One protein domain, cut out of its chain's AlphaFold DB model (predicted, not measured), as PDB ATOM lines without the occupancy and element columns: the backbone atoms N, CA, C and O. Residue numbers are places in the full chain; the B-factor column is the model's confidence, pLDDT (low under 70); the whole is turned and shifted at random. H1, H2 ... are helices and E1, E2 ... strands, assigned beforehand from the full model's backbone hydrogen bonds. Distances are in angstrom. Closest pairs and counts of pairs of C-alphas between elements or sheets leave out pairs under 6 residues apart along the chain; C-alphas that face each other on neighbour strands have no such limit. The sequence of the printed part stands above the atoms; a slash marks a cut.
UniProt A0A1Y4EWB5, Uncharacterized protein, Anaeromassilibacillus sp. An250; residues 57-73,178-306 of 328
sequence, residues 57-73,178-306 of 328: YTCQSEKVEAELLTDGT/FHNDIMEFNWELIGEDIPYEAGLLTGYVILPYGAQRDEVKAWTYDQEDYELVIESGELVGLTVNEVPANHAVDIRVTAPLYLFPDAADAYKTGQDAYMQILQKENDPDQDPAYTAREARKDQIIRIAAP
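What this domain is: This is residues 57 to 73 and 178 to 306 of the 328 residues of an uncharacterized protein of Anaeromassilibacillus sp. An250 (UniProt A0A1Y4EWB5). Two sheets lie face to face as a sandwich, four-stranded E1 E3 E6 E5 and smaller E2 E7 E4, their strands nearly aligned. Short helix H1 covers the smaller sheet's other face, and H2 sticks out with residues 294 to 306. The printed part has 146 residues with seven named strands, then two named helices; the class is mixed, helices and strands. The sheets are mixed and antiparallel respectively. The whole is only just compact, close to loose, with radius of gyration of the C-alphas 17.6 A and spans of 61 by 43 by 25 A.

Where its parts are: E1, residues 57 to 68, starts with C-alpha 57 at (169.960, 168.330, 154.214) and is 32.9 A long. E3 is 198 to 206, E6 235 to 243, E5 226 to 230. E2 is 183 to 190, E7 249 to 255, E4 217 to 219. H1 is 274 to 281. H2, 288 to 306, 28.1 A, ends with C-alpha 306 at (122.415, 173.332, 147.344).

How they stand to each other: In the twisted larger sheet, E1 and E3 are parallel, with N 64 and O 202 2.8 A apart. E3 and E6 are antiparallel, with N 203 and O 238 at 2.8 A. E5 and E6 form a hairpin, with N 227 and O 239 at 2.8 A. Antiparallel E7 pairs with E2, N 185 and O 253 at 2.9 A, and E4, N 219 and O 252 at 2.8 A. The sheets' facing parts are 10.7 A centre to centre. H1 is on the smaller sheet, height 9.9 A; C-alphas Trp 219 and Glu 281 are closest between E4 and H1, 6.9 A. H2 is apart from H1. Every O i to N i+4 pair is within hydrogen-bond range in H1, and 14 of 15 in H2.

The domain as a whole: C-alphas 73 and 178 are 11.9 A apart across the cut. E7 to H1 is a long link. Residues 57 to 59 and 297 to 306 have pLDDT under 70.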
ATOM      1  N   TYR A  57     170.030 169.164 155.416       61.22
ATOM      2  CA  TYR A  57     169.960 168.330 154.214       61.22
ATOM      3  C   TYR A  57     168.588 167.647 154.151       61.22
ATOM      4  O   TYR A  57     168.056 167.207 155.164       61.22
ATOM      5  N   THR A  58     168.009 167.548 152.956       65.81
ATOM      6  CA  THR A  58     166.703 166.897 152.742       65.81
ATOM      7  C   THR A  58     166.889 165.620 151.934       65.81
ATOM      8  O   THR A  58     167.580 165.650 150.903       65.81
ATOM      9  N   CYS A  59     166.240 164.528 152.342       67.94
ATOM     10  CA  CYS A  59     166.062 163.376 151.465       67.94
ATOM     11  C   CYS A  59     165.131 163.779 150.317       67.94
ATOM     12  O   CYS A  59     163.996 164.197 150.530       67.94
ATOM     13  N   GLN A  60     165.636 163.744 149.086       78.75
ATOM     14  CA  GLN A  60     164.831 164.089 147.914       78.75
ATOM     15  C   GLN A  60     163.992 162.916 147.447       78.75
ATOM     16  O   GLN A  60     162.847 163.108 147.042       78.75
ATOM     17  N   SER A  61     164.594 161.732 147.443       85.38
ATOM     18  CA  SER A  61     163.930 160.537 146.963       85.38
ATOM     19  C   SER A  61     164.564 159.280 147.518       85.38
ATOM     20  O   SER A  61     165.794 159.171 147.596       85.38
ATOM     21  N   GLU A  62     163.705 158.305 147.736       91.25
ATOM     22  CA  GLU A  62     164.037 156.940 148.085       91.25
ATOM     23  C   GLU A  62     163.591 156.017 146.964       91.25
ATOM     24  O   GLU A  62     162.542 156.191 146.334       91.25
ATOM     25  N   LYS A  63     164.426 155.028 146.677       95.50
ATOM     26  CA  LYS A  63     164.064 153.949 145.774       95.50
ATOM     27  C   LYS A  63     164.445 152.626 146.402       95.50
ATOM     28  O   LYS A  63     165.553 152.500 146.901       95.50
ATOM     29  N   VAL A  64     163.569 151.639 146.328       97.75
ATOM     30  CA  VAL A  64     163.831 150.288 146.819       97.75
ATOM     31  C   VAL A  64     163.566 149.310 145.688       97.75
ATOM     32  O   VAL A  64     162.507 149.340 145.067       97.75
ATOM     33  N   GLU A  65     164.547 148.471 145.385       98.56
ATOM     34  CA  GLU A  65     164.419 147.360 144.443       98.56
ATOM     35  C   GLU A  65     164.545 146.053 145.219       98.56
ATOM     36  O   GLU A  65     165.569 145.826 145.856       98.56
ATOM     37  N   ALA A  66     163.524 145.203 145.152       98.69
ATOM     38  CA  ALA A  66     163.518 143.850 145.691       98.69
ATOM     39  C   ALA A  66     163.479 142.854 144.524       98.69
ATOM     40  O   ALA A  66     162.445 142.671 143.881       98.69
ATOM     41  N   GLU A  67     164.618 142.234 144.224       98.75
ATOM     42  CA  GLU A  67     164.747 141.209 143.187       98.75
ATOM     43  C   GLU A  67     164.599 139.819 143.801       98.75
ATOM     44  O   GLU A  67     165.446 139.374 144.575       98.75
ATOM     45  N   LEU A  68     163.517 139.131 143.445       98.56
ATOM     46  CA  LEU A  68     163.207 137.788 143.912       98.56
ATOM     47  C   LEU A  68     163.863 136.756 142.987       98.56
ATOM     48  O   LEU A  68     163.599 136.715 141.785       98.56
ATOM     49  N   LEU A  69     164.690 135.887 143.563       98.12
ATOM     50  CA  LEU A  69     165.351 134.780 142.871       98.12
ATOM     51  C   LEU A  69     164.472 133.521 142.863       98.12
ATOM     52  O   LEU A  69     163.526 133.393 143.639       98.12
ATOM     53  N   THR A  70     164.801 132.551 142.004       97.12
ATOM     54  CA  THR A  70     164.010 131.315 141.816       97.12
ATOM     55  C   THR A  70     163.953 130.405 143.047       97.12
ATOM     56  O   THR A  70     163.123 129.496 143.090       97.12
ATOM     57  N   ASP A  71     164.803 130.640 144.046       96.50
ATOM     58  CA  ASP A  71     164.825 129.931 145.329       96.50
ATOM     59  C   ASP A  71     164.076 130.670 146.458       96.50
ATOM     60  O   ASP A  71     163.946 130.135 147.561       96.50
ATOM     61  N   GLY A  72     163.562 131.876 146.188       96.00
ATOM     62  CA  GLY A  72     162.916 132.744 147.175       96.00
ATOM     63  C   GLY A  72     163.863 133.670 147.937       96.00
ATOM     64  O   GLY A  72     163.406 134.421 148.797       96.00
ATOM     65  N   THR A  73     165.164 133.645 147.641       97.94
ATOM     66  CA  THR A  73     166.101 134.668 148.116       97.94
ATOM     67  C   THR A  73     165.750 136.009 147.475       97.94
ATOM     68  O   THR A  73     165.425 136.067 146.288       97.94
ATOM     69  N   PHE A 178     155.994 130.567 150.736       97.94
ATOM     70  CA  PHE A 178     155.424 129.674 149.734       97.94
ATOM     71  C   PHE A 178     154.209 128.960 150.316       97.94
ATOM     72  O   PHE A 178     154.320 128.052 151.147       97.94
ATOM     73  N   HIS A 179     153.023 129.377 149.893       97.94
ATOM     74  CA  HIS A 179     151.784 128.667 150.180       97.94
ATOM     75  C   HIS A 179     151.609 127.505 149.204       97.94
ATOM     76  O   HIS A 179     152.358 127.355 148.239       97.94
ATOM     77  N   ASN A 180     150.630 126.642 149.456       97.81
ATOM     78  CA  ASN A 180     150.344 125.529 148.549       97.81
ATOM     79  C   ASN A 180     149.804 126.007 147.188       97.81
ATOM     80  O   ASN A 180     149.904 125.281 146.200       97.81
ATOM     81  N   ASP A 181     149.207 127.200 147.145       97.88
ATOM     82  CA  ASP A 181     148.478 127.750 146.002       97.88
ATOM     83  C   ASP A 181     149.096 129.028 145.411       97.88
ATOM     84  O   ASP A 181     148.810 129.354 144.258       97.88
ATOM     85  N   ILE A 182     149.949 129.743 146.154       98.19
ATOM     86  CA  ILE A 182     150.534 131.017 145.717       98.19
ATOM     87  C   ILE A 182     151.865 131.323 146.426       98.19
ATOM     88  O   ILE A 182     152.094 130.886 147.552       98.19
ATOM     89  N   MET A 183     152.750 132.078 145.775       98.06
ATOM     90  CA  MET A 183     153.874 132.741 146.443       98.06
ATOM     91  C   MET A 183     153.389 134.067 147.035       98.06
ATOM     92  O   MET A 183     152.624 134.779 146.381       98.06
ATOM     93  N   GLU A 184     153.850 134.404 148.235       98.25
ATOM     94  CA  GLU A 184     153.629 135.698 148.870       98.25
ATOM     95  C   GLU A 184     154.962 136.368 149.234       98.25
ATOM     96  O   GLU A 184     155.808 135.783 149.908       98.25
ATOM     97  N   PHE A 185     155.111 137.627 148.834       98.25
ATOM     98  CA  PHE A 185     156.135 138.541 149.316       98.25
ATOM     99  C   PHE A 185     155.440 139.740 149.954       98.25
ATOM    100  O   PHE A 185     154.673 140.431 149.288       98.25
ATOM    101  N   ASN A 186     155.678 139.966 151.243       95.62
ATOM    102  CA  ASN A 186     155.149 141.110 151.977       95.62
ATOM    103  C   ASN A 186     156.314 141.834 152.642       95.62
ATOM    104  O   ASN A 186     157.005 141.232 153.464       95.62
ATOM    105  N   TRP A 187     156.562 143.079 152.248       95.88
ATOM    106  CA  TRP A 187     157.791 143.769 152.615       95.88
ATOM    107  C   TRP A 187     157.566 145.249 152.893       95.88
ATOM    108  O   TRP A 187     156.965 145.952 152.081       95.88
ATOM    109  N   GLU A 188     158.125 145.702 154.011       94.19
ATOM    110  CA  GLU A 188     158.234 147.111 154.375       94.19
ATOM    111  C   GLU A 188     159.379 147.727 153.562       94.19
ATOM    112  O   GLU A 188     160.556 147.424 153.774       94.19
ATOM    113  N   LEU A 189     159.046 148.543 152.559       93.00
ATOM    114  CA  LEU A 189     160.048 149.204 151.718       93.00
ATOM    115  C   LEU A 189     160.818 150.247 152.528       93.00
ATOM    116  O   LEU A 189     162.034 150.365 152.382       93.00
ATOM    117  N   ILE A 190     160.103 150.982 153.378       89.44
ATOM    118  CA  ILE A 190     160.643 151.938 154.343       89.44
ATOM    119  C   ILE A 190     159.817 151.861 155.625       89.44
ATOM    120  O   ILE A 190     158.604 151.674 155.549       89.44
ATOM    121  N   GLY A 191     160.469 151.997 156.776       86.94
ATOM    122  CA  GLY A 191     159.835 151.849 158.084       86.94
ATOM    123  C   GLY A 191     159.579 153.165 158.809       86.94
ATOM    124  O   GLY A 191     160.009 154.246 158.398       86.94
ATOM    125  N   GLU A 192     158.910 153.063 159.957       86.88
ATOM    126  CA  GLU A 192     158.674 154.199 160.862       86.88
ATOM    127  C   GLU A 192     159.966 154.726 161.522       86.88
ATOM    128  O   GLU A 192     159.944 155.763 162.183       86.88
ATOM    129  N   ASP A 193     161.103 154.044 161.351       82.25
ATOM    130  CA  ASP A 193     162.409 154.459 161.870       82.25
ATOM    131  C   ASP A 193     163.028 155.636 161.103       82.25
ATOM    132  O   ASP A 193     164.006 156.220 161.574       82.25
ATOM    133  N   ILE A 194     162.469 156.007 159.945       83.88
ATOM    134  CA  ILE A 194     162.972 157.093 159.100       83.88
ATOM    135  C   ILE A 194     162.460 158.453 159.612       83.88
ATOM    136  O   ILE A 194     161.287 158.784 159.432       83.88
ATOM    137  N   PRO A 195     163.310 159.308 160.219       79.75
ATOM    138  CA  PRO A 195     162.848 160.473 160.979       79.75
ATOM    139  C   PRO A 195     162.601 161.721 160.120       79.75
ATOM    140  O   PRO A 195     162.411 162.815 160.657       79.75
ATOM    141  N   TYR A 196     162.640 161.598 158.793       78.19
ATOM    142  CA  TYR A 196     162.514 162.710 157.855       78.19
ATOM    143  C   TYR A 196     161.489 162.411 156.764       78.19
ATOM    144  O   TYR A 196     161.203 161.262 156.453       78.19
ATOM    145  N   GLU A 197     160.942 163.476 156.185       82.56
ATOM    146  CA  GLU A 197     160.042 163.388 155.039       82.56
ATOM    147  C   GLU A 197     160.834 163.026 153.774       82.56
ATOM    148  O   GLU A 197     161.862 163.650 153.479       82.56
ATOM    149  N   ALA A 198     160.347 162.042 153.020       80.12
ATOM    150  CA  ALA A 198     160.893 161.671 151.722       80.12
ATOM    151  C   ALA A 198     160.027 162.273 150.613       80.12
ATOM    152  O   ALA A 198     158.845 161.961 150.497       80.12
ATOM    153  N   GLY A 199     160.603 163.118 149.754       83.31
ATOM    154  CA  GLY A 199     159.826 163.794 148.705       83.31
ATOM    155  C   GLY A 199     159.191 162.847 147.673       83.31
ATOM    156  O   GLY A 199     158.124 163.142 147.135       83.31
ATOM    157  N   LEU A 200     159.838 161.714 147.389       89.88
ATOM    158  CA  LEU A 200     159.362 160.685 146.465       89.88
ATOM    159  C   LEU A 200     159.892 159.319 146.898       89.88
ATOM    160  O   LEU A 200     161.107 159.141 146.960       89.88
ATOM    161  N   LEU A 201     159.008 158.348 147.096       93.25
ATOM    162  CA  LEU A 201     159.379 156.942 147.242       93.25
ATOM    163  C   LEU A 201     159.008 156.177 145.971       93.25
ATOM    164  O   LEU A 201     157.888 156.290 145.469       93.25
ATOM    165  N   THR A 202     159.934 155.358 145.474       96.50
ATOM    166  CA  THR A 202     159.659 154.381 144.411       96.50
ATOM    167  C   THR A 202     160.048 152.971 144.842       96.50
ATOM    168  O   THR A 202     161.187 152.723 145.218       96.50
ATOM    169  N   GLY A 203     159.114 152.032 144.775       97.31
ATOM    170  CA  GLY A 203     159.339 150.620 145.070       97.31
ATOM    171  C   GLY A 203     159.254 149.781 143.804       97.31
ATOM    172  O   GLY A 203     158.364 149.996 142.985       97.31
ATOM    173  N   TYR A 204     160.147 148.811 143.651       98.44
ATOM    174  CA  TYR A 204     160.091 147.828 142.575       98.44
ATOM    175  C   TYR A 204     160.240 146.428 143.147       98.44
ATOM    176  O   TYR A 204     161.239 146.127 143.794       98.44
ATOM    177  N   VAL A 205     159.270 145.564 142.860       98.75
ATOM    178  CA  VAL A 205     159.375 144.123 143.104       98.75
ATOM    179  C   VAL A 205     159.578 143.447 141.758       98.75
ATOM    180  O   VAL A 205     158.723 143.537 140.872       98.75
ATOM    181  N   ILE A 206     160.737 142.812 141.606       98.75
ATOM    182  CA  ILE A 206     161.190 142.170 140.375       98.75
ATOM    183  C   ILE A 206     161.080 140.658 140.581       98.75
ATOM    184  O   ILE A 206     161.796 140.081 141.395       98.75
ATOM    185  N   LEU A 207     160.147 140.025 139.876       98.62
ATOM    186  CA  LEU A 207     159.868 138.592 139.939       98.62
ATOM    187  C   LEU A 207     160.697 137.822 138.898       98.62
ATOM    188  O   LEU A 207     161.063 138.388 137.863       98.62
ATOM    189  N   PRO A 208     160.927 136.509 139.098       98.25
ATOM    190  CA  PRO A 208     161.486 135.662 138.054       98.25
ATOM    191  C   PRO A 208     160.647 135.696 136.769       98.25
ATOM    192  O   PRO A 208     159.418 135.792 136.796       98.25
ATOM    193  N   TYR A 209     161.318 135.550 135.628       95.81
ATOM    194  CA  TYR A 209     160.676 135.515 134.315       95.81
ATOM    195  C   TYR A 209     159.682 134.352 134.184       95.81
ATOM    196  O   TYR A 209     160.018 133.204 134.482       95.81
ATOM    197  N   GLY A 210     158.501 134.623 133.619       93.38
ATOM    198  CA  GLY A 210     157.607 133.572 133.120       93.38
ATOM    199  C   GLY A 210     156.118 133.760 133.388       93.38
ATOM    200  O   GLY A 210     155.324 133.087 132.732       93.38
ATOM    201  N   ALA A 211     155.730 134.654 134.296       96.44
ATOM    202  CA  ALA A 211     154.322 134.886 134.600       96.44
ATOM    203  C   ALA A 211     153.663 135.836 133.602       96.44
ATOM    204  O   ALA A 211     154.292 136.715 133.006       96.44
ATOM    205  N   GLN A 212     152.354 135.684 133.444       96.75
ATOM    206  CA  GLN A 212     151.511 136.687 132.818       96.75
ATOM    207  C   GLN A 212     151.123 137.761 133.836       96.75
ATOM    208  O   GLN A 212     151.028 137.528 135.041       96.75
ATOM    209  N   ARG A 213     150.872 138.973 133.339       96.38
ATOM    210  CA  ARG A 213     150.529 140.135 134.171       96.38
ATOM    211  C   ARG A 213     149.303 139.895 135.063       96.38
ATOM    212  O   ARG A 213     149.229 140.429 136.162       96.38
ATOM    213  N   ASP A 214     148.320 139.140 134.585       96.25
ATOM    214  CA  ASP A 214     147.078 138.840 135.302       96.25
ATOM    215  C   ASP A 214     147.218 137.723 136.345       96.25
ATOM    216  O   ASP A 214     146.345 137.600 137.208       96.25
ATOM    217  N   GLU A 215     148.319 136.973 136.322       97.19
ATOM    218  CA  GLU A 215     148.685 136.002 137.357       97.19
ATOM    219  C   GLU A 215     149.357 136.661 138.572       97.19
ATOM    220  O   GLU A 215     149.407 136.064 139.645       97.19
ATOM    221  N   VAL A 216     149.829 137.902 138.424       98.25
ATOM    222  CA  VAL A 216     150.382 138.705 139.517       98.25
ATOM    223  C   VAL A 216     149.271 139.528 140.172       98.25
ATOM    224  O   VAL A 216     148.324 140.001 139.520       98.25
ATOM    225  N   LYS A 217     149.373 139.694 141.489       97.94
ATOM    226  CA  LYS A 217     148.581 140.649 142.268       97.94
ATOM    227  C   LYS A 217     149.505 141.426 143.186       97.94
ATOM    228  O   LYS A 217     150.520 140.892 143.627       97.94
ATOM    229  N   ALA A 218     149.149 142.675 143.440       96.94
ATOM    230  CA  ALA A 218     149.906 143.546 144.311       96.94
ATOM    231  C   ALA A 218     148.966 144.480 145.070       96.94
ATOM    232  O   ALA A 218     147.928 144.872 144.527       96.94
ATOM    233  N   TRP A 219     149.368 144.845 146.284       95.25
ATOM    234  CA  TRP A 219     148.627 145.715 147.186       95.25
ATOM    235  C   TRP A 219     149.564 146.600 148.014       95.25
ATOM    236  O   TRP A 219     150.717 146.245 148.254       95.25
ATOM    237  N   THR A 220     149.039 147.749 148.434       91.56
ATOM    238  CA  THR A 220     149.622 148.701 149.392       91.56
ATOM    239  C   THR A 220     148.478 149.570 149.923       91.56
ATOM    240  O   THR A 220     147.516 149.814 149.184       91.56
ATOM    241  N   TYR A 221     148.554 150.032 151.171       82.44
ATOM    242  CA  TYR A 221     147.516 150.893 151.762       82.44
ATOM    243  C   TYR A 221     148.072 151.991 152.647       82.44
ATOM    244  O   TYR A 221     147.303 152.679 153.304       82.44
ATOM    245  N   ASP A 222     149.383 152.191 152.701       73.94
ATOM    246  CA  ASP A 222     149.936 153.007 153.782       73.94
ATOM    247  C   ASP A 222     149.705 154.504 153.578       73.94
ATOM    248  O   ASP A 222     149.867 155.288 154.511       73.94
ATOM    249  N   GLN A 223     149.292 154.921 152.375       72.12
ATOM    250  CA  GLN A 223     149.083 156.323 152.020       72.12
ATOM    251  C   GLN A 223     147.837 156.546 151.157       72.12
ATOM    252  O   GLN A 223     147.330 155.646 150.494       72.12
ATOM    253  N   GLU A 224     147.335 157.785 151.128       74.38
ATOM    254  CA  GLU A 224     146.252 158.165 150.209       74.38
ATOM    255  C   GLU A 224     146.734 158.398 148.765       74.38
ATOM    256  O   GLU A 224     145.960 158.182 147.826       74.38
ATOM    257  N   ASP A 225     147.964 158.898 148.594       83.44
ATOM    258  CA  ASP A 225     148.518 159.356 147.310       83.44
ATOM    259  C   ASP A 225     149.647 158.441 146.819       83.44
ATOM    260  O   ASP A 225     150.824 158.804 146.797       83.44
ATOM    261  N   TYR A 226     149.264 157.226 146.429       89.75
ATOM    262  CA  TYR A 226     150.153 156.271 145.778       89.75
ATOM    263  C   TYR A 226     149.641 155.853 144.397       89.75
ATOM    264  O   TYR A 226     148.442 155.869 144.098       89.75
ATOM    265  N   GLU A 227     150.573 155.404 143.567       92.81
ATOM    266  CA  GLU A 227     150.322 154.710 142.315       92.81
ATOM    267  C   GLU A 227     150.997 153.336 142.364       92.81
ATOM    268  O   GLU A 227     152.219 153.236 142.454       92.81
ATOM    269  N   LEU A 228     150.192 152.273 142.302       94.56
ATOM    270  CA  LEU A 228     150.654 150.888 142.237       94.56
ATOM    271  C   LEU A 228     150.318 150.303 140.864       94.56
ATOM    272  O   LEU A 228     149.151 150.248 140.463       94.56
ATOM    273  N   VAL A 229     151.338 149.841 140.145       96.12
ATOM    274  CA  VAL A 229     151.216 149.328 138.780       96.12
ATOM    275  C   VAL A 229     151.934 147.994 138.662       96.12
ATOM    276  O   VAL A 229     153.141 147.889 138.833       96.12
ATOM    277  N   ILE A 230     151.195 146.960 138.271       97.25
ATOM    278  CA  ILE A 230     151.794 145.731 137.743       97.25
ATOM    279  C   ILE A 230     152.160 146.035 136.288       97.25
ATOM    280  O   ILE A 230     151.259 146.098 135.448       97.25
ATOM    281  N   GLU A 231     153.428 146.304 135.987       94.50
ATOM    282  CA  GLU A 231     153.892 146.674 134.642       94.50
ATOM    283  C   GLU A 231     153.921 145.460 133.705       94.50
ATOM    284  O   GLU A 231     153.496 145.534 132.548       94.50
ATOM    285  N   SER A 232     154.357 144.317 134.232       96.38
ATOM    286  CA  SER A 232     154.433 143.026 133.543       96.38
ATOM    287  C   SER A 232     154.244 141.877 134.543       96.38
ATOM    288  O   SER A 232     154.019 142.116 135.725       96.38
ATOM    289  N   GLY A 233     154.336 140.621 134.094       95.69
ATOM    290  CA  GLY A 233     154.401 139.481 135.020       95.69
ATOM    291  C   GLY A 233     155.707 139.397 135.825       95.69
ATOM    292  O   GLY A 233     155.815 138.558 136.707       95.69
ATOM    293  N   GLU A 234     156.679 140.265 135.532       97.69
ATOM    294  CA  GLU A 234     158.000 140.320 136.171       97.69
ATOM    295  C   GLU A 234     158.200 141.561 137.038       97.69
ATOM    296  O   GLU A 234     159.145 141.605 137.813       97.69
ATOM    297  N   LEU A 235     157.368 142.593 136.889       98.19
ATOM    298  CA  LEU A 235     157.639 143.893 137.490       98.19
ATOM    299  C   LEU A 235     156.378 144.508 138.079       98.19
ATOM    300  O   LEU A 235     155.413 144.803 137.367       98.19
ATOM    301  N   VAL A 236     156.434 144.750 139.384       98.56
ATOM    302  CA  VAL A 236     155.473 145.568 140.120       98.56
ATOM    303  C   VAL A 236     156.178 146.850 140.545       98.56
ATOM    304  O   VAL A 236     157.210 146.790 141.209       98.56
ATOM    305  N   GLY A 237     155.626 147.995 140.155       97.56
ATOM    306  CA  GLY A 237     156.099 149.321 140.530       97.56
ATOM    307  C   GLY A 237     155.131 150.008 141.491       97.56
ATOM    308  O   GLY A 237     153.919 149.992 141.274       97.56
ATOM    309  N   LEU A 238     155.672 150.632 142.530       96.81
ATOM    310  CA  LEU A 238     154.975 151.505 143.466       96.81
ATOM    311  C   LEU A 238     155.612 152.892 143.418       96.81
ATOM    312  O   LEU A 238     156.832 153.020 143.429       96.81
ATOM    313  N   THR A 239     154.792 153.934 143.386       95.38
ATOM    314  CA  THR A 239     155.219 155.322 143.561       95.38
ATOM    315  C   THR A 239     154.369 155.972 144.639       95.38
ATOM    316  O   THR A 239     153.145 155.908 144.569       95.38
ATOM    317  N   VAL A 240     155.007 156.618 145.610       92.00
ATOM    318  CA  VAL A 240     154.342 157.413 146.648       92.00
ATOM    319  C   VAL A 240     154.939 158.812 146.623       92.00
ATOM    320  O   VAL A 240     156.160 158.973 146.719       92.00
ATOM    321  N   ASN A 241     154.090 159.823 146.459       88.31
ATOM    322  CA  ASN A 241     154.523 161.214 146.566       88.31
ATOM    323  C   ASN A 241     154.528 161.604 148.040       88.31
ATOM    324  O   ASN A 241     153.524 161.379 148.705       88.31
ATOM    325  N   GLU A 242     155.609 162.229 148.508       86.50
ATOM    326  CA  GLU A 242     155.720 162.762 149.874       86.50
ATOM    327  C   GLU A 242     155.385 161.720 150.962       86.50
ATOM    328  O   GLU A 242     154.260 161.630 151.449       86.50
ATOM    329  N   VAL A 243     156.380 160.941 151.392       87.62
ATOM    330  CA  VAL A 243     156.243 160.092 152.581       87.62
ATOM    331  C   VAL A 243     156.532 160.939 153.826       87.62
ATOM    332  O   VAL A 243     157.641 161.469 153.944       87.62
ATOM    333  N   PRO A 244     155.580 161.077 154.769       87.62
ATOM    334  CA  PRO A 244     155.811 161.764 156.033       87.62
ATOM    335  C   PRO A 244     156.915 161.099 156.860       87.62
ATOM    336  O   PRO A 244     157.116 159.891 156.800       87.62
ATOM    337  N   ALA A 245     157.578 161.891 157.701       86.44
ATOM    338  CA  ALA A 245     158.530 161.359 158.669       86.44
ATOM    339  C   ALA A 245     157.873 160.325 159.603       86.44
ATOM    340  O   ALA A 245     156.798 160.582 160.151       86.44
ATOM    341  N   ASN A 246     158.592 159.238 159.883       88.75
ATOM    342  CA  ASN A 246     158.194 158.115 160.737       88.75
ATOM    343  C   ASN A 246     156.936 157.391 160.242       88.75
ATOM    344  O   ASN A 246     156.043 157.082 161.029       88.75
ATOM    345  N   HIS A 247     156.845 157.158 158.934       89.56
ATOM    346  CA  HIS A 247     155.706 156.482 158.325       89.56
ATOM    347  C   HIS A 247     156.178 155.305 157.472       89.56
ATOM    348  O   HIS A 247     156.983 155.493 156.561       89.56
ATOM    349  N   ALA A 248     155.662 154.110 157.761       91.00
ATOM    350  CA  ALA A 248     155.995 152.903 157.011       91.00
ATOM    351  C   ALA A 248     155.275 152.855 155.656       91.00
ATOM    352  O   ALA A 248     154.147 153.333 155.523       91.00
ATOM    353  N   VAL A 249     155.920 152.279 154.645       93.12
ATOM    354  CA  VAL A 249     155.287 151.967 153.359       93.12
ATOM    355  C   VAL A 249     155.599 150.531 152.984       93.12
ATOM    356  O   VAL A 249     156.745 150.184 152.684       93.12
ATOM    357  N   ASP A 250     154.546 149.734 152.906       94.00
ATOM    358  CA  ASP A 250     154.581 148.316 152.621       94.00
ATOM    359  C   ASP A 250     154.142 148.039 151.185       94.00
ATOM    360  O   ASP A 250     153.328 148.741 150.569       94.00
ATOM    361  N   ILE A 251     154.659 146.940 150.647       96.06
ATOM    362  CA  ILE A 251     154.154 146.341 149.423       96.06
ATOM    363  C   ILE A 251     153.953 144.844 149.621       96.06
ATOM    364  O   ILE A 251     154.848 144.115 150.051       96.06
ATOM    365  N   ARG A 252     152.767 144.371 149.236       97.44
ATOM    366  CA  ARG A 252     152.449 142.946 149.189       97.44
ATOM    367  C   ARG A 252     152.286 142.511 147.748       97.44
ATOM    368  O   ARG A 252     151.494 143.098 147.016       97.44
ATOM    369  N   VAL A 253     153.002 141.475 147.334       98.38
ATOM    370  CA  VAL A 253     152.953 140.899 145.988       98.38
ATOM    371  C   VAL A 253     152.705 139.403 146.086       98.38
ATOM    372  O   VAL A 253     153.328 138.705 146.881       98.38
ATOM    373  N   THR A 254     151.814 138.896 145.240       98.50
ATOM    374  CA  THR A 254     151.629 137.455 145.058       98.50
ATOM    375  C   THR A 254     151.821 137.063 143.604       98.50
ATOM    376  O   THR A 254     151.345 137.773 142.712       98.50
ATOM    377  N   ALA A 255     152.460 135.918 143.365       98.38
ATOM    378  CA  ALA A 255     152.677 135.382 142.022       98.38
ATOM    379  C   ALA A 255     152.630 133.840 141.998       98.38
ATOM    380  O   ALA A 255     152.636 133.200 143.056       98.38
ATOM    381  N   PRO A 256     152.582 133.211 140.810       98.31
ATOM    382  CA  PRO A 256     152.540 131.759 140.697       98.31
ATOM    383  C   PRO A 256     153.777 131.054 141.259       98.31
ATOM    384  O   PRO A 256     154.914 131.462 141.028       98.31
ATOM    385  N   LEU A 257     153.554 129.905 141.896       97.88
ATOM    386  CA  LEU A 257     154.619 129.071 142.465       97.88
ATOM    387  C   LEU A 257     155.613 128.542 141.421       97.88
ATOM    388  O   LEU A 257     156.765 128.286 141.752       97.88
ATOM    389  N   TYR A 258     155.197 128.379 140.159       97.50
ATOM    390  CA  TYR A 258     156.076 127.845 139.111       97.50
ATOM    391  C   TYR A 258     157.246 128.779 138.760       97.50
ATOM    392  O   TYR A 258     158.189 128.330 138.113       97.50
ATOM    393  N   LEU A 259     157.198 130.050 139.180       97.88
ATOM    394  CA  LEU A 259     158.321 130.985 139.064       97.88
ATOM    395  C   LEU A 259     159.479 130.639 140.008       97.88
ATOM    396  O   LEU A 259     160.603 131.084 139.781       97.88
ATOM    397  N   PHE A 260     159.214 129.831 141.039       97.56
ATOM    398  CA  PHE A 260     160.148 129.514 142.115       97.56
ATOM    399  C   PHE A 260     160.419 128.003 142.208       97.56
ATOM    400  O   PHE A 260     160.089 127.363 143.212       97.56
ATOM    401  N   PRO A 261     160.982 127.380 141.153       96.12
ATOM    402  CA  PRO A 261     161.217 125.935 141.120       96.12
ATOM    403  C   PRO A 261     162.212 125.453 142.183       96.12
ATOM    404  O   PRO A 261     162.179 124.276 142.545       96.12
ATOM    405  N   ASP A 262     163.068 126.348 142.685       96.19
ATOM    406  CA  ASP A 262     164.146 126.038 143.626       96.19
ATOM    407  C   ASP A 262     163.793 126.438 145.070       96.19
ATOM    408  O   ASP A 262     164.658 126.419 145.947       96.19
ATOM    409  N   ALA A 263     162.531 126.809 145.328       93.44
ATOM    410  CA  ALA A 263     162.062 127.253 146.636       93.44
ATOM    411  C   ALA A 263     162.375 126.231 147.740       93.44
ATOM    412  O   ALA A 263     161.959 125.065 147.680       93.44
ATOM    413  N   ALA A 264     163.073 126.686 148.782       90.19
ATOM    414  CA  ALA A 264     163.447 125.836 149.903       90.19
ATOM    415  C   ALA A 264     162.216 125.380 150.706       90.19
ATOM    416  O   ALA A 264     161.338 126.174 151.042       90.19
ATOM    417  N   ASP A 265     162.187 124.100 151.097       90.31
ATOM    418  CA  ASP A 265     161.084 123.530 151.887       90.31
ATOM    419  C   ASP A 265     160.863 124.251 153.228       90.31
ATOM    420  O   ASP A 265     159.742 124.278 153.726       90.31
ATOM    421  N   ALA A 266     161.911 124.862 153.794       91.00
ATOM    422  CA  ALA A 266     161.841 125.615 155.046       91.00
ATOM    423  C   ALA A 266     160.917 126.846 154.975       91.00
ATOM    424  O   ALA A 266     160.423 127.280 156.010       91.00
ATOM    425  N   TYR A 267     160.657 127.378 153.775       91.38
ATOM    426  CA  TYR A 267     159.807 128.555 153.558       91.38
ATOM    427  C   TYR A 267     158.395 128.190 153.074       91.38
ATOM    428  O   TYR A 267     157.588 129.063 152.750       91.38
ATOM    429  N   LYS A 268     158.073 126.889 153.026       94.62
ATOM    430  CA  LYS A 268     156.726 126.412 152.707       94.62
ATOM    431  C   LYS A 268     155.847 126.450 153.947       94.62
ATOM    432  O   LYS A 268     156.135 125.811 154.954       94.62
ATOM    433  N   THR A 269     154.713 127.131 153.840       95.12
ATOM    434  CA  THR A 269     153.748 127.258 154.945       95.12
ATOM    435  C   THR A 269     152.870 126.013 155.112       95.12
ATOM    436  O   THR A 269     152.310 125.776 156.183       95.12
ATOM    437  N   GLY A 270     152.730 125.203 154.055       95.69
ATOM    438  CA  GLY A 270     151.896 123.997 154.043       95.69
ATOM    439  C   GLY A 270     150.386 124.267 154.062       95.69
ATOM    440  O   GLY A 270     149.608 123.333 154.263       95.69
ATOM    441  N   GLN A 271     149.964 125.517 153.868       96.25
ATOM    442  CA  GLN A 271     148.560 125.931 153.820       96.25
ATOM    443  C   GLN A 271     148.261 126.655 152.505       96.25
ATOM    444  O   GLN A 271     149.159 127.234 151.896       96.25
ATOM    445  N   ASP A 272     146.999 126.631 152.089       97.94
ATOM    446  CA  ASP A 272     146.480 127.481 151.013       97.94
ATOM    447  C   ASP A 272     146.209 128.879 151.597       97.94
ATOM    448  O   ASP A 272     145.622 128.987 152.680       97.94
ATOM    449  N   ALA A 273     146.599 129.947 150.900       97.31
ATOM    450  CA  ALA A 273     146.461 131.315 151.410       97.31
ATOM    451  C   ALA A 273     145.855 132.306 150.415       97.31
ATOM    452  O   ALA A 273     145.347 133.343 150.844       97.31
ATOM    453  N   TYR A 274     145.827 132.000 149.112       96.88
ATOM    454  CA  TYR A 274     145.462 132.980 148.086       96.88
ATOM    455  C   TYR A 274     144.094 133.624 148.334       96.88
ATOM    456  O   TYR A 274     143.957 134.844 148.293       96.88
ATOM    457  N   MET A 275     143.078 132.819 148.658       96.38
ATOM    458  CA  MET A 275     141.731 133.336 148.925       96.38
ATOM    459  C   MET A 275     141.653 134.184 150.199       96.38
ATOM    460  O   MET A 275     140.859 135.122 150.247       96.38
ATOM    461  N   GLN A 276     142.457 133.869 151.218       95.50
ATOM    462  CA  GLN A 276     142.486 134.621 152.475       95.50
ATOM    463  C   GLN A 276     143.163 135.976 152.275       95.50
ATOM    464  O   GLN A 276     142.620 136.992 152.706       95.50
ATOM    465  N   ILE A 277     144.294 135.992 151.559       95.25
ATOM    466  CA  ILE A 277     144.977 137.216 151.131       95.25
ATOM    467  C   ILE A 277     143.998 138.052 150.309       95.25
ATOM    468  O   ILE A 277     143.656 139.155 150.707       95.25
ATOM    469  N   LEU A 278     143.426 137.498 149.238       93.94
ATOM    470  CA  LEU A 278     142.506 138.230 148.367       93.94
ATOM    471  C   LEU A 278     141.316 138.834 149.129       93.94
ATOM    472  O   LEU A 278     140.881 139.936 148.802       93.94
ATOM    473  N   GLN A 279     140.776 138.130 150.126       92.19
ATOM    474  CA  GLN A 279     139.690 138.649 150.950       92.19
ATOM    475  C   GLN A 279     140.150 139.787 151.867       92.19
ATOM    476  O   GLN A 279     139.450 140.791 151.951       92.19
ATOM    477  N   LYS A 280     141.293 139.626 152.545       91.12
ATOM    478  CA  LYS A 280     141.863 140.645 153.437       91.12
ATOM    479  C   LYS A 280     142.208 141.916 152.665       91.12
ATOM    480  O   LYS A 280     141.856 143.006 153.087       91.12
ATOM    481  N   GLU A 281     142.866 141.750 151.527       90.12
ATOM    482  CA  GLU A 281     143.408 142.844 150.728       90.12
ATOM    483  C   GLU A 281     142.321 143.604 149.938       90.12
ATOM    484  O   GLU A 281     142.427 144.791 149.674       90.12
ATOM    485  N   ASN A 282     141.200 142.967 149.585       85.94
ATOM    486  CA  ASN A 282     140.083 143.684 148.948       85.94
ATOM    487  C   ASN A 282     139.038 144.209 149.945       85.94
ATOM    488  O   ASN A 282     137.935 144.571 149.524       85.94
ATOM    489  N   ASP A 283     139.347 144.226 151.243       86.19
ATOM    490  CA  ASP A 283     138.483 144.835 152.250       86.19
ATOM    491  C   ASP A 283     138.588 146.374 152.165       86.19
ATOM    492  O   ASP A 283     139.656 146.929 152.431       86.19
ATOM    493  N   PRO A 284     137.509 147.096 151.801       76.25
ATOM    494  CA  PRO A 284     137.560 148.546 151.624       76.25
ATOM    495  C   PRO A 284     137.921 149.322 152.897       76.25
ATOM    496  O   PRO A 284     138.351 150.471 152.798       76.25
ATOM    497  N   ASP A 285     137.742 148.719 154.077       80.19
ATOM    498  CA  ASP A 285     138.083 149.341 155.360       80.19
ATOM    499  C   ASP A 285     139.604 149.374 155.616       80.19
ATOM    500  O   ASP A 285     140.054 150.081 156.517       80.19
ATOM    501  N   GLN A 286     140.398 148.641 154.824       74.81
ATOM    502  CA  GLN A 286     141.865 148.633 154.901       74.81
ATOM    503  C   GLN A 286     142.513 149.748 154.063       74.81
ATOM    504  O   GLN A 286     143.655 150.103 154.327       74.81
ATOM    505  N   ASP A 287     141.807 150.319 153.078       74.44
ATOM    506  CA  ASP A 287     142.378 151.281 152.125       74.44
ATOM    507  C   ASP A 287     142.048 152.743 152.515       74.44
ATOM    508  O   ASP A 287     140.931 153.226 152.265       74.44
ATOM    509  N   PRO A 288     142.994 153.519 153.086       70.81
ATOM    510  CA  PRO A 288     142.761 154.924 153.392       70.81
ATOM    511  C   PRO A 288     142.497 155.744 152.124       70.81
ATOM    512  O   PRO A 288     141.686 156.671 152.163       70.81
ATOM    513  N   ALA A 289     143.060 155.376 150.967       71.69
ATOM    514  CA  ALA A 289     142.740 156.035 149.707       71.69
ATOM    515  C   ALA A 289     141.274 155.798 149.309       71.69
ATOM    516  O   ALA A 289     140.611 156.726 148.823       71.69
ATOM    517  N   TYR A 290     140.728 154.597 149.539       70.81
ATOM    518  CA  TYR A 290     139.299 154.311 149.368       70.81
ATOM    519  C   TYR A 290     138.442 155.167 150.307       70.81
ATOM    520  O   TYR A 290     137.553 155.883 149.829       70.81
ATOM    521  N   THR A 291     138.737 155.171 151.612       70.69
ATOM    522  CA  THR A 291     137.969 155.967 152.590       70.69
ATOM    523  C   THR A 291     137.999 157.464 152.256       70.69
ATOM    524  O   THR A 291     136.959 158.131 152.265       70.69
ATOM    525  N   ALA A 292     139.150 157.992 151.837       72.81
ATOM    526  CA  ALA A 292     139.300 159.378 151.420       72.81
ATOM    527  C   ALA A 292     138.570 159.698 150.108       72.81
ATOM    528  O   ALA A 292     137.975 160.771 149.961       72.81
ATOM    529  N   ARG A 293     138.571 158.780 149.127       74.56
ATOM    530  CA  ARG A 293     137.775 158.914 147.890       74.56
ATOM    531  C   ARG A 293     136.279 158.977 148.203       74.56
ATOM    532  O   ARG A 293     135.593 159.823 147.627       74.56
ATOM    533  N   GLU A 294     135.784 158.149 149.120       73.75
ATOM    534  CA  GLU A 294     134.386 158.197 149.571       73.75
ATOM    535  C   GLU A 294     134.071 159.500 150.324       73.75
ATOM    536  O   GLU A 294     133.112 160.197 149.980       73.75
ATOM    537  N   ALA A 295     134.934 159.936 151.248       71.88
ATOM    538  CA  ALA A 295     134.769 161.212 151.949       71.88
ATOM    539  C   ALA A 295     134.741 162.422 150.987       71.88
ATOM    540  O   ALA A 295     133.941 163.352 151.158       71.88
ATOM    541  N   ARG A 296     135.570 162.411 149.930       73.44
ATOM    542  CA  ARG A 296     135.571 163.441 148.876       73.44
ATOM    543  C   ARG A 296     134.264 163.450 148.073       73.44
ATOM    544  O   ARG A 296     133.749 164.533 147.776       73.44
ATOM    545  N   LYS A 297     133.683 162.286 147.755       69.81
ATOM    546  CA  LYS A 297     132.363 162.201 147.092       69.81
ATOM    547  C   LYS A 297     131.271 162.842 147.950       69.81
ATOM    548  O   LYS A 297     130.489 163.646 147.435       69.81
ATOM    549  N   ASP A 298     131.265 162.570 149.252       66.50
ATOM    550  CA  ASP A 298     130.300 163.148 150.192       66.50
ATOM    551  C   ASP A 298     130.401 164.676 150.287       66.50
ATOM    552  O   ASP A 298     129.382 165.378 150.310       66.50
ATOM    553  N   GLN A 299     131.619 165.226 150.287       61.31
ATOM    554  CA  GLN A 299     131.823 166.676 150.253       61.31
ATOM    555  C   GLN A 299     131.304 167.308 148.952       61.31
ATOM    556  O   GLN A 299     130.614 168.331 149.000       61.31
ATOM    557  N   ILE A 300     131.568 166.689 147.795       58.72
ATOM    558  CA  ILE A 300     131.066 167.170 146.499       58.72
ATOM    559  C   ILE A 300     129.532 167.161 146.474       58.72
ATOM    560  O   ILE A 300     128.927 168.148 146.056       58.72
ATOM    561  N   ILE A 301     128.888 166.098 146.970       56.09
ATOM    562  CA  ILE A 301     127.421 166.010 147.043       56.09
ATOM    563  C   ILE A 301     126.851 167.119 147.940       56.09
ATOM    564  O   ILE A 301     125.886 167.787 147.553       56.09
ATOM    565  N   ARG A 302     127.471 167.376 149.099       56.75
ATOM    566  CA  ARG A 302     127.048 168.438 150.031       56.75
ATOM    567  C   ARG A 302     127.136 169.843 149.435       56.75
ATOM    568  O   ARG A 302     126.304 170.679 149.776       56.75
ATOM    569  N   ILE A 303     128.103 170.110 148.557       59.97
ATOM    570  CA  ILE A 303     128.278 171.425 147.917       59.97
ATOM    571  C   ILE A 303     127.417 171.549 146.648       59.97
ATOM    572  O   ILE A 303     126.770 172.574 146.433       59.97
ATOM    573  N   ALA A 304     127.363 170.512 145.810       58.19
ATOM    574  CA  ALA A 304     126.656 170.553 144.531       58.19
ATOM    575  C   ALA A 304     125.127 170.591 144.694       58.19
ATOM    576  O   ALA A 304     124.448 171.329 143.975       58.19
ATOM    577  N   ALA A 305     124.572 169.850 145.660       55.78
ATOM    578  CA  ALA A 305     123.127 169.790 145.891       55.78
ATOM    579  C   ALA A 305     122.477 171.168 146.177       55.78
ATOM    580  O   ALA A 305     121.502 171.513 145.498       55.78
ATOM    581  N   PRO A 306     122.985 172.007 147.105       61.06
ATOM    582  CA  PRO A 306     122.415 173.332 147.344       61.06
ATOM    583  C   PRO A 306     122.614 174.293 146.163       61.06
ATOM    584  O   PRO A 306     121.708 175.073 145.872       61.06
TER     585      PRO A 306